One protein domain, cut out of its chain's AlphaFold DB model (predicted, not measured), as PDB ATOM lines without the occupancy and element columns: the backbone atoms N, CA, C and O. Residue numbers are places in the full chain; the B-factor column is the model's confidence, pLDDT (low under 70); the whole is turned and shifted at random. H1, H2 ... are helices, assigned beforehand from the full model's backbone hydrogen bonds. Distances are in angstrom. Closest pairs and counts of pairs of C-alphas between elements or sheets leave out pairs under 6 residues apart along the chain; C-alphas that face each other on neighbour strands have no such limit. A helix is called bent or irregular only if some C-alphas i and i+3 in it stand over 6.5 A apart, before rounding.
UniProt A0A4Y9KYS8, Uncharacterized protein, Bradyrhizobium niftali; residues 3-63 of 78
ATOM      1  N   GLY A   3      -6.025  33.777  -3.665       92.06
ATOM      2  CA  GLY A   3      -5.242  35.001  -3.869       92.06
ATOM      3  C   GLY A   3      -3.925  34.770  -4.608       92.06
ATOM      4  O   GLY A   3      -3.677  35.439  -5.604       92.06
ATOM      5  N   ASP A   4      -3.132  33.778  -4.197       93.75
ATOM      6  CA  ASP A   4      -1.832  33.496  -4.829       93.75
ATOM      7  C   ASP A   4      -1.974  33.102  -6.302       93.75
ATOM      8  O   ASP A   4      -1.220  33.572  -7.151       93.75
ATOM      9  N   VAL A   5      -2.994  32.299  -6.624       95.94
ATOM     10  CA  VAL A   5      -3.295  31.884  -8.002       95.94
ATOM     11  C   VAL A   5      -3.634  33.109  -8.852       95.94
ATOM     12  O   VAL A   5      -3.085  33.285  -9.937       95.94
ATOM     13  N   VAL A   6      -4.482  34.008  -8.341       96.19
ATOM     14  CA  VAL A   6      -4.871  35.246  -9.040       96.19
ATOM     15  C   VAL A   6      -3.684  36.206  -9.200       96.19
ATOM     16  O   VAL A   6      -3.549  36.849 -10.243       96.19
ATOM     17  N   ILE A   7      -2.792  36.295  -8.211       97.25
ATOM     18  CA  ILE A   7      -1.572  37.115  -8.287       97.25
ATOM     19  C   ILE A   7      -0.649  36.597  -9.394       97.25
ATOM     20  O   ILE A   7      -0.194  37.385 -10.227       97.25
ATOM     21  N   VAL A   8      -0.407  35.286  -9.453       97.31
ATOM     22  CA  VAL A   8       0.445  34.693 -10.494       97.31
ATOM     23  C   VAL A   8      -0.201  34.853 -11.870       97.31
ATOM     24  O   VAL A   8       0.436  35.401 -12.770       97.31
ATOM     25  N   LEU A   9      -1.479  34.491 -12.026       97.19
ATOM     26  CA  LEU A   9      -2.209  34.650 -13.288       97.19
ATOM     27  C   LEU A   9      -2.192  36.099 -13.785       97.19
ATOM     28  O   LEU A   9      -1.854  36.349 -14.940       97.19
ATOM     29  N   SER A  10      -2.507  37.071 -12.924       97.00
ATOM     30  CA  SER A  10      -2.520  38.490 -13.307       97.00
ATOM     31  C   SER A  10      -1.133  39.013 -13.685       97.00
ATOM     32  O   SER A  10      -1.014  39.830 -14.600       97.00
ATOM     33  N   THR A  11      -0.079  38.518 -13.035       97.62
ATOM     34  CA  THR A  11       1.307  38.860 -13.374       97.62
ATOM     35  C   THR A  11       1.674  38.324 -14.754       97.62
ATOM     36  O   THR A  11       2.151  39.085 -15.596       97.62
ATOM     37  N   VAL A  12       1.394  37.047 -15.024       96.94
ATOM     38  CA  VAL A  12       1.703  36.435 -16.323       96.94
ATOM     39  C   VAL A  12       0.867  37.070 -17.438       96.94
ATOM     40  O   VAL A  12       1.416  37.421 -18.480       96.94
ATOM     41  N   LEU A  13      -0.426  37.324 -17.209       97.81
ATOM     42  CA  LEU A  13      -1.299  38.005 -18.174       97.81
ATOM     43  C   LEU A  13      -0.826  39.422 -18.506       97.81
ATOM     44  O   LEU A  13      -0.900  39.834 -19.660       97.81
ATOM     45  N   ARG A  14      -0.310  40.184 -17.535       97.69
ATOM     46  CA  ARG A  14       0.250  41.520 -17.809       97.69
ATOM     47  C   ARG A  14       1.443  41.466 -18.766       97.69
ATOM     48  O   ARG A  14       1.612  42.396 -19.552       97.69
ATOM     49  N   ILE A  15       2.229  40.391 -18.713       96.62
ATOM     50  CA  ILE A  15       3.416  40.186 -19.551       96.62
ATOM     51  C   ILE A  15       3.016  39.633 -20.924       96.62
ATOM     52  O   ILE A  15       3.361  40.219 -21.946       96.62
ATOM     53  N   LYS A  16       2.274  38.520 -20.951       96.88
ATOM     54  CA  LYS A  16       1.958  37.770 -22.178       96.88
ATOM     55  C   LYS A  16       0.725  38.286 -22.919       96.88
ATOM     56  O   LYS A  16       0.535  37.935 -24.076       96.88
ATOM     57  N   ARG A  17      -0.105  39.115 -22.274       96.31
ATOM     58  CA  ARG A  17      -1.394  39.668 -22.750       96.31
ATOM     59  C   ARG A  17      -2.499  38.651 -23.021       96.31
ATOM     60  O   ARG A  17      -3.665  39.023 -22.939       96.31
ATOM     61  N   THR A  18      -2.155  37.395 -23.260       97.31
ATOM     62  CA  THR A  18      -3.083  36.274 -23.398       97.31
ATOM     63  C   THR A  18      -2.539  35.061 -22.657       97.31
ATOM     64  O   THR A  18      -1.324  34.901 -22.535       97.31
ATOM     65  N   LEU A  19      -3.450  34.217 -22.183       97.19
ATOM     66  CA  LEU A  19      -3.156  32.869 -21.713       97.19
ATOM     67  C   LEU A  19      -4.133  31.911 -22.378       97.19
ATOM     68  O   LEU A  19      -5.326  32.225 -22.465       97.19
ATOM     69  N   ASP A  20      -3.639  30.772 -22.838       97.81
ATOM     70  CA  ASP A  20      -4.501  29.668 -23.237       97.81
ATOM     71  C   ASP A  20      -4.926  28.816 -22.025       97.81
ATOM     72  O   ASP A  20      -4.469  29.008 -20.895       97.81
ATOM     73  N   GLY A  21      -5.860  27.889 -22.253       98.19
ATOM     74  CA  GLY A  21      -6.386  27.035 -21.188       98.19
ATOM     75  C   GLY A  21      -5.318  26.153 -20.534       98.19
ATOM     76  O   GLY A  21      -5.326  26.001 -19.317       98.19
ATOM     77  N   ALA A  22      -4.360  25.641 -21.310       98.50
ATOM     78  CA  ALA A  22      -3.306  24.777 -20.784       98.50
ATOM     79  C   ALA A  22      -2.335  25.561 -19.892       98.50
ATOM     80  O   ALA A  22      -1.883  25.058 -18.863       98.50
ATOM     81  N   GLU A  23      -2.040  26.810 -20.249       97.81
ATOM     82  CA  GLU A  23      -1.218  27.692 -19.425       97.81
ATOM     83  C   GLU A  23      -1.906  28.055 -18.104       97.81
ATOM     84  O   GLU A  23      -1.248  28.106 -17.063       97.81
ATOM     85  N   ILE A  24      -3.223  28.279 -18.126       97.81
ATOM     86  CA  ILE A  24      -4.011  28.527 -16.911       97.81
ATOM     87  C   ILE A  24      -3.985  27.296 -16.001       97.81
ATOM     88  O   ILE A  24      -3.663  27.425 -14.818       97.81
ATOM     89  N   ASP A  25      -4.269  26.115 -16.551       98.44
ATOM     90  CA  ASP A  25      -4.284  24.861 -15.794       98.44
ATOM     91  C   ASP A  25      -2.918  24.566 -15.175       98.44
ATOM     92  O   ASP A  25      -2.826  24.200 -14.001       98.44
ATOM     93  N   TRP A  26      -1.841  24.798 -15.930       98.06
ATOM     94  CA  TRP A  26      -0.483  24.628 -15.430       98.06
ATOM     95  C   TRP A  26      -0.163  25.587 -14.276       98.06
ATOM     96  O   TRP A  26       0.385  25.153 -13.264       98.06
ATOM     97  N   ILE A  27      -0.540  26.869 -14.383       96.94
ATOM     98  CA  ILE A  27      -0.332  27.852 -13.306       96.94
ATOM     99  C   ILE A  27      -1.100  27.446 -12.045       96.94
ATOM    100  O   ILE A  27      -0.553  27.515 -10.944       96.94
ATOM    101  N   ILE A  28      -2.356  27.019 -12.188       96.88
ATOM    102  CA  ILE A  28      -3.167  26.563 -11.052       96.88
ATOM    103  C   ILE A  28      -2.500  25.354 -10.394       96.88
ATOM    104  O   ILE A  28      -2.294  25.350  -9.179       96.88
ATOM    105  N   TRP A  29      -2.122  24.355 -11.192       98.19
ATOM    106  CA  TRP A  29      -1.490  23.139 -10.697       98.19
ATOM    107  C   TRP A  29      -0.165  23.413  -9.974       98.19
ATOM    108  O   TRP A  29       0.044  22.904  -8.871       98.19
ATOM    109  N   ASP A  30       0.713  24.242 -10.544       97.81
ATOM    110  CA  ASP A  30       1.999  24.603  -9.935       97.81
ATOM    111  C   ASP A  30       1.806  25.348  -8.605       97.81
ATOM    112  O   ASP A  30       2.438  25.003  -7.601       97.81
ATOM    113  N   VAL A  31       0.894  26.325  -8.555       97.19
ATOM    114  CA  VAL A  31       0.635  27.095  -7.330       97.19
ATOM    115  C   VAL A  31       0.073  26.207  -6.221       97.19
ATOM    116  O   VAL A  31       0.548  26.282  -5.086       97.19
ATOM    117  N   GLU A  32      -0.901  25.348  -6.523       96.69
ATOM    118  CA  GLU A  32      -1.471  24.439  -5.520       96.69
ATOM    119  C   GLU A  32      -0.441  23.394  -5.064       96.69
ATOM    120  O   GLU A  32      -0.292  23.158  -3.864       96.69
ATOM    121  N   THR A  33       0.381  22.866  -5.976       97.81
ATOM    122  CA  THR A  33       1.470  21.938  -5.624       97.81
ATOM    123  C   THR A  33       2.473  22.577  -4.661       97.81
ATOM    124  O   THR A  33       2.889  21.955  -3.682       97.81
ATOM    125  N   ARG A  34       2.848  23.841  -4.887       96.62
ATOM    126  CA  ARG A  34       3.764  24.571  -3.994       96.62
ATOM    127  C   ARG A  34       3.166  24.817  -2.614       96.62
ATOM    128  O   ARG A  34       3.897  24.741  -1.627       96.62
ATOM    129  N   LYS A  35       1.862  25.093  -2.528       95.31
ATOM    130  CA  LYS A  35       1.168  25.253  -1.241       95.31
ATOM    131  C   LYS A  35       1.186  23.959  -0.441       95.31
ATOM    132  O   LYS A  35       1.603  23.979   0.714       95.31
ATOM    133  N   GLU A  36       0.812  22.845  -1.064       96.94
ATOM    134  CA  GLU A  36       0.831  21.533  -0.410       96.94
ATOM    135  C   GLU A  36       2.243  21.147   0.038       96.94
ATOM    136  O   GLU A  36       2.455  20.702   1.169       96.94
ATOM    137  N   LEU A  37       3.248  21.420  -0.798       97.94
ATOM    138  CA  LEU A  37       4.640  21.196  -0.432       97.94
ATOM    139  C   LEU A  37       5.067  22.051   0.774       97.94
ATOM    140  O   LEU A  37       5.746  21.551   1.673       97.94
ATOM    141  N   ALA A  38       4.655  23.320   0.838       97.56
ATOM    142  CA  ALA A  38       4.945  24.197   1.973       97.56
ATOM    143  C   ALA A  38       4.264  23.721   3.270       97.56
ATOM    144  O   ALA A  38       4.888  23.743   4.336       97.56
ATOM    145  N   ILE A  39       3.017  23.247   3.181       97.25
ATOM    146  CA  ILE A  39       2.285  22.646   4.307       97.25
ATOM    147  C   ILE A  39       3.034  21.414   4.819       97.25
ATOM    148  O   ILE A  39       3.294  21.301   6.020       97.25
ATOM    149  N   GLU A  40       3.453  20.521   3.924       98.44
ATOM    150  CA  GLU A  40       4.181  19.314   4.311       98.44
ATOM    151  C   GLU A  40       5.562  19.638   4.898       98.44
ATOM    152  O   GLU A  40       5.968  19.044   5.901       98.44
ATOM    153  N   HIS A  41       6.288  20.613   4.343       98.50
ATOM    154  CA  HIS A  41       7.550  21.070   4.929       98.50
ATOM    155  C   HIS A  41       7.366  21.583   6.356       98.50
ATOM    156  O   HIS A  41       8.160  21.236   7.237       98.50
ATOM    157  N   ARG A  42       6.312  22.367   6.599       98.31
ATOM    158  CA  ARG A  42       5.975  22.848   7.938       98.31
ATOM    159  C   ARG A  42       5.661  21.688   8.877       98.31
ATOM    160  O   ARG A  42       6.263  21.604   9.946       98.31
ATOM    161  N   ARG A  43       4.796  20.761   8.459       98.38
ATOM    162  CA  ARG A  43       4.457  19.565   9.240       98.38
ATOM    163  C   ARG A  43       5.706  18.760   9.608       98.38
ATOM    164  O   ARG A  43       5.866  18.367  10.759       98.38
ATOM    165  N   ARG A  44       6.631  18.549   8.667       98.31
ATOM    166  CA  ARG A  44       7.899  17.844   8.933       98.31
ATOM    167  C   ARG A  44       8.820  18.602   9.881       98.31
ATOM    168  O   ARG A  44       9.568  17.976  10.626       98.31
ATOM    169  N   ALA A  45       8.815  19.932   9.846       98.50
ATOM    170  CA  ALA A  45       9.577  20.733  10.800       98.50
ATOM    171  C   ALA A  45       9.005  20.600  12.220       98.50
ATOM    172  O   ALA A  45       9.763  20.401  13.168       98.50
ATOM    173  N   GLU A  46       7.678  20.649  12.356       98.44
ATOM    174  CA  GLU A  46       6.981  20.440  13.629       98.44
ATOM    175  C   GLU A  46       7.218  19.021  14.170       98.44
ATOM    176  O   GLU A  46       7.550  18.860  15.345       98.44
ATOM    177  N   TRP A  47       7.162  18.005  13.303       98.12
ATOM    178  CA  TRP A  47       7.476  16.620  13.659       98.12
ATOM    179  C   TRP A  47       8.908  16.459  14.179       98.12
ATOM    180  O   TRP A  47       9.109  15.945  15.276       98.12
ATOM    181  N   ARG A  48       9.907  16.979  13.452       98.25
ATOM    182  CA  ARG A  48      11.313  16.928  13.893       98.25
ATOM    183  C   ARG A  48      11.527  17.620  15.236       98.25
ATOM    184  O   ARG A  48      12.326  17.157  16.044       98.25
ATOM    185  N   LYS A  49      10.817  18.720  15.500       98.12
ATOM    186  CA  LYS A  49      10.864  19.379  16.810       98.12
ATOM    187  C   LYS A  49      10.340  18.450  17.909       98.12
ATOM    188  O   LYS A  49      10.970  18.348  18.955       98.12
ATOM    189  N   ALA A  50       9.222  17.768  17.669       97.56
ATOM    190  CA  ALA A  50       8.659  16.816  18.622       97.56
ATOM    191  C   ALA A  50       9.593  15.620  18.879       97.56
ATOM    192  O   ALA A  50       9.742  15.214  20.029       97.56
ATOM    193  N   GLU A  51      10.259  15.095  17.846       98.25
ATOM    194  CA  GLU A  51      11.257  14.024  17.994       98.25
ATOM    195  C   GLU A  51      12.417  14.446  18.898       98.25
ATOM    196  O   GLU A  51      12.738  13.736  19.850       98.25
ATOM    197  N   VAL A  52      12.987  15.633  18.668       97.94
ATOM    198  CA  VAL A  52      14.081  16.163  19.497       97.94
ATOM    199  C   VAL A  52      13.646  16.329  20.955       97.94
ATOM    200  O   VAL A  52      14.392  15.969  21.865       97.94
ATOM    201  N   GLU A  53      12.444  16.850  21.210       97.44
ATOM    202  CA  GLU A  53      11.936  16.970  22.583       97.44
ATOM    203  C   GLU A  53      11.683  15.599  23.230       97.44
ATOM    204  O   GLU A  53      12.006  15.402  24.404       97.44
ATOM    205  N   ALA A  54      11.179  14.620  22.475       96.62
ATOM    206  CA  ALA A  54      10.997  13.258  22.969       96.62
ATOM    207  C   ALA A  54      12.336  12.588  23.320       96.62
ATOM    208  O   ALA A  54      12.444  11.927  24.354       96.62
ATOM    209  N   GLU A  55      13.369  12.773  22.499       96.31
ATOM    210  CA  GLU A  55      14.723  12.286  22.779       96.31
ATOM    211  C   GLU A  55      15.315  12.936  24.032       96.31
ATOM    212  O   GLU A  55      15.836  12.234  24.901       96.31
ATOM    213  N   ARG A  56      15.172  14.260  24.177       95.62
ATOM    214  CA  ARG A  56      15.598  14.989  25.383       95.62
ATOM    215  C   ARG A  56      14.909  14.466  26.634       95.62
ATOM    216  O   ARG A  56      15.577  14.233  27.638       95.62
ATOM    217  N   PHE A  57      13.597  14.253  26.572       93.94
ATOM    218  CA  PHE A  57      12.839  13.695  27.685       93.94
ATOM    219  C   PHE A  57      13.347  12.298  28.063       93.94
ATOM    220  O   PHE A  57      13.660  12.049  29.226       93.94
ATOM    221  N   ARG A  58      13.525  11.401  27.082       93.88
ATOM    222  CA  ARG A  58      14.081  10.059  27.331       93.88
ATOM    223  C   ARG A  58      15.460  10.129  27.985       93.88
ATOM    224  O   ARG A  58      15.698   9.418  28.957       93.88
ATOM    225  N   ALA A  59      16.340  11.001  27.498       91.88
ATOM    226  CA  ALA A  59      17.672  11.186  28.068       91.88
ATOM    227  C   ALA A  59      17.628  11.666  29.530       91.88
ATOM    228  O   ALA A  59      18.456  11.238  30.329       91.88
ATOM    229  N   GLN A  60      16.654  12.499  29.905       90.06
ATOM    230  CA  GLN A  60      16.448  12.929  31.294       90.06
ATOM    231  C   GLN A  60      15.874  11.812  32.180       90.06
ATOM    232  O   GLN A  60      16.213  11.724  33.360       90.06
ATOM    233  N   CYS A  61      15.033  10.935  31.629       85.94
ATOM    234  CA  CYS A  61      14.447   9.824  32.377       85.94
ATOM    235  C   CYS A  61      15.434   8.681  32.655       85.94
ATOM    236  O   CYS A  61      15.313   8.034  33.691       85.94
ATOM    237  N   VAL A  62      16.403   8.422  31.769       77.75
ATOM    238  CA  VAL A  62      17.366   7.312  31.924       77.75
ATOM    239  C   VAL A  62      18.144   7.381  33.255       77.75
ATOM    240  O   VAL A  62      18.159   6.376  33.970       77.75
ATOM    241  N   PRO A  63      18.718   8.529  33.667       73.12
ATOM    242  CA  PRO A  63      19.353   8.673  34.978       73.12
ATOM    243  C   PRO A  63      18.396   8.449  36.158       73.12
ATOM    244  O   PRO A  63      18.780   7.837  37.153       73.12
TER     245      PRO A  63
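AT A GLANCE: This is residues 3 to 63 of the 78 residues of an uncharacterized protein of Bradyrhizobium niftali (UniProt A0A4Y9KYS8). One very long helix, H2, makes the longest axis, and a short helix, H1, folds back beside its first turns as a lopsided helical hairpin. Residues 36 to 63, part of H2, stick out free of the small body. The 61 printed residues hold two named helices, H1 then H2, and no named strand: all helix. The whole is extended, a rod of 69 by 17 by 14 A, with a radius of gyration of the C-alphas of 20.8 A.

IN THESE COORDINATES: H2, residues 21 to 63, is 64.5 A long, from C-alpha 21 at (-6.386, 27.035, -21.188) to C-alpha 63 at (19.353, 8.673, 34.978). It is neither bent nor irregular, but only just: C-alphas 60 and 63 are 6.3 A apart. H1, residues 3 to 16, is 19.9 A long and begins at C-alpha 3 (-5.242, 35.001, -3.869).

HOW THE PARTS SIT: H1 and H2 form a helical hairpin and run opposite ways at a steep tilt of 41 degrees. They touch through residues 4 to 9 of H1 and 24 to 31 of H2 alone; the closest C-alphas, of Val 5 and Ile 28, are 6.1 A apart. Every O i to N i+4 pair is within hydrogen-bond range in H1, and 38 of 39 in H2.

THE WHOLE: The C-alphas farthest apart, of Arg 17 and Pro 63, are 68.7 A apart. The printed part has no cut, and the link from H1 to H2 is tight. Mean pLDDT of the printed part is 96.1; no printed residue is under 70.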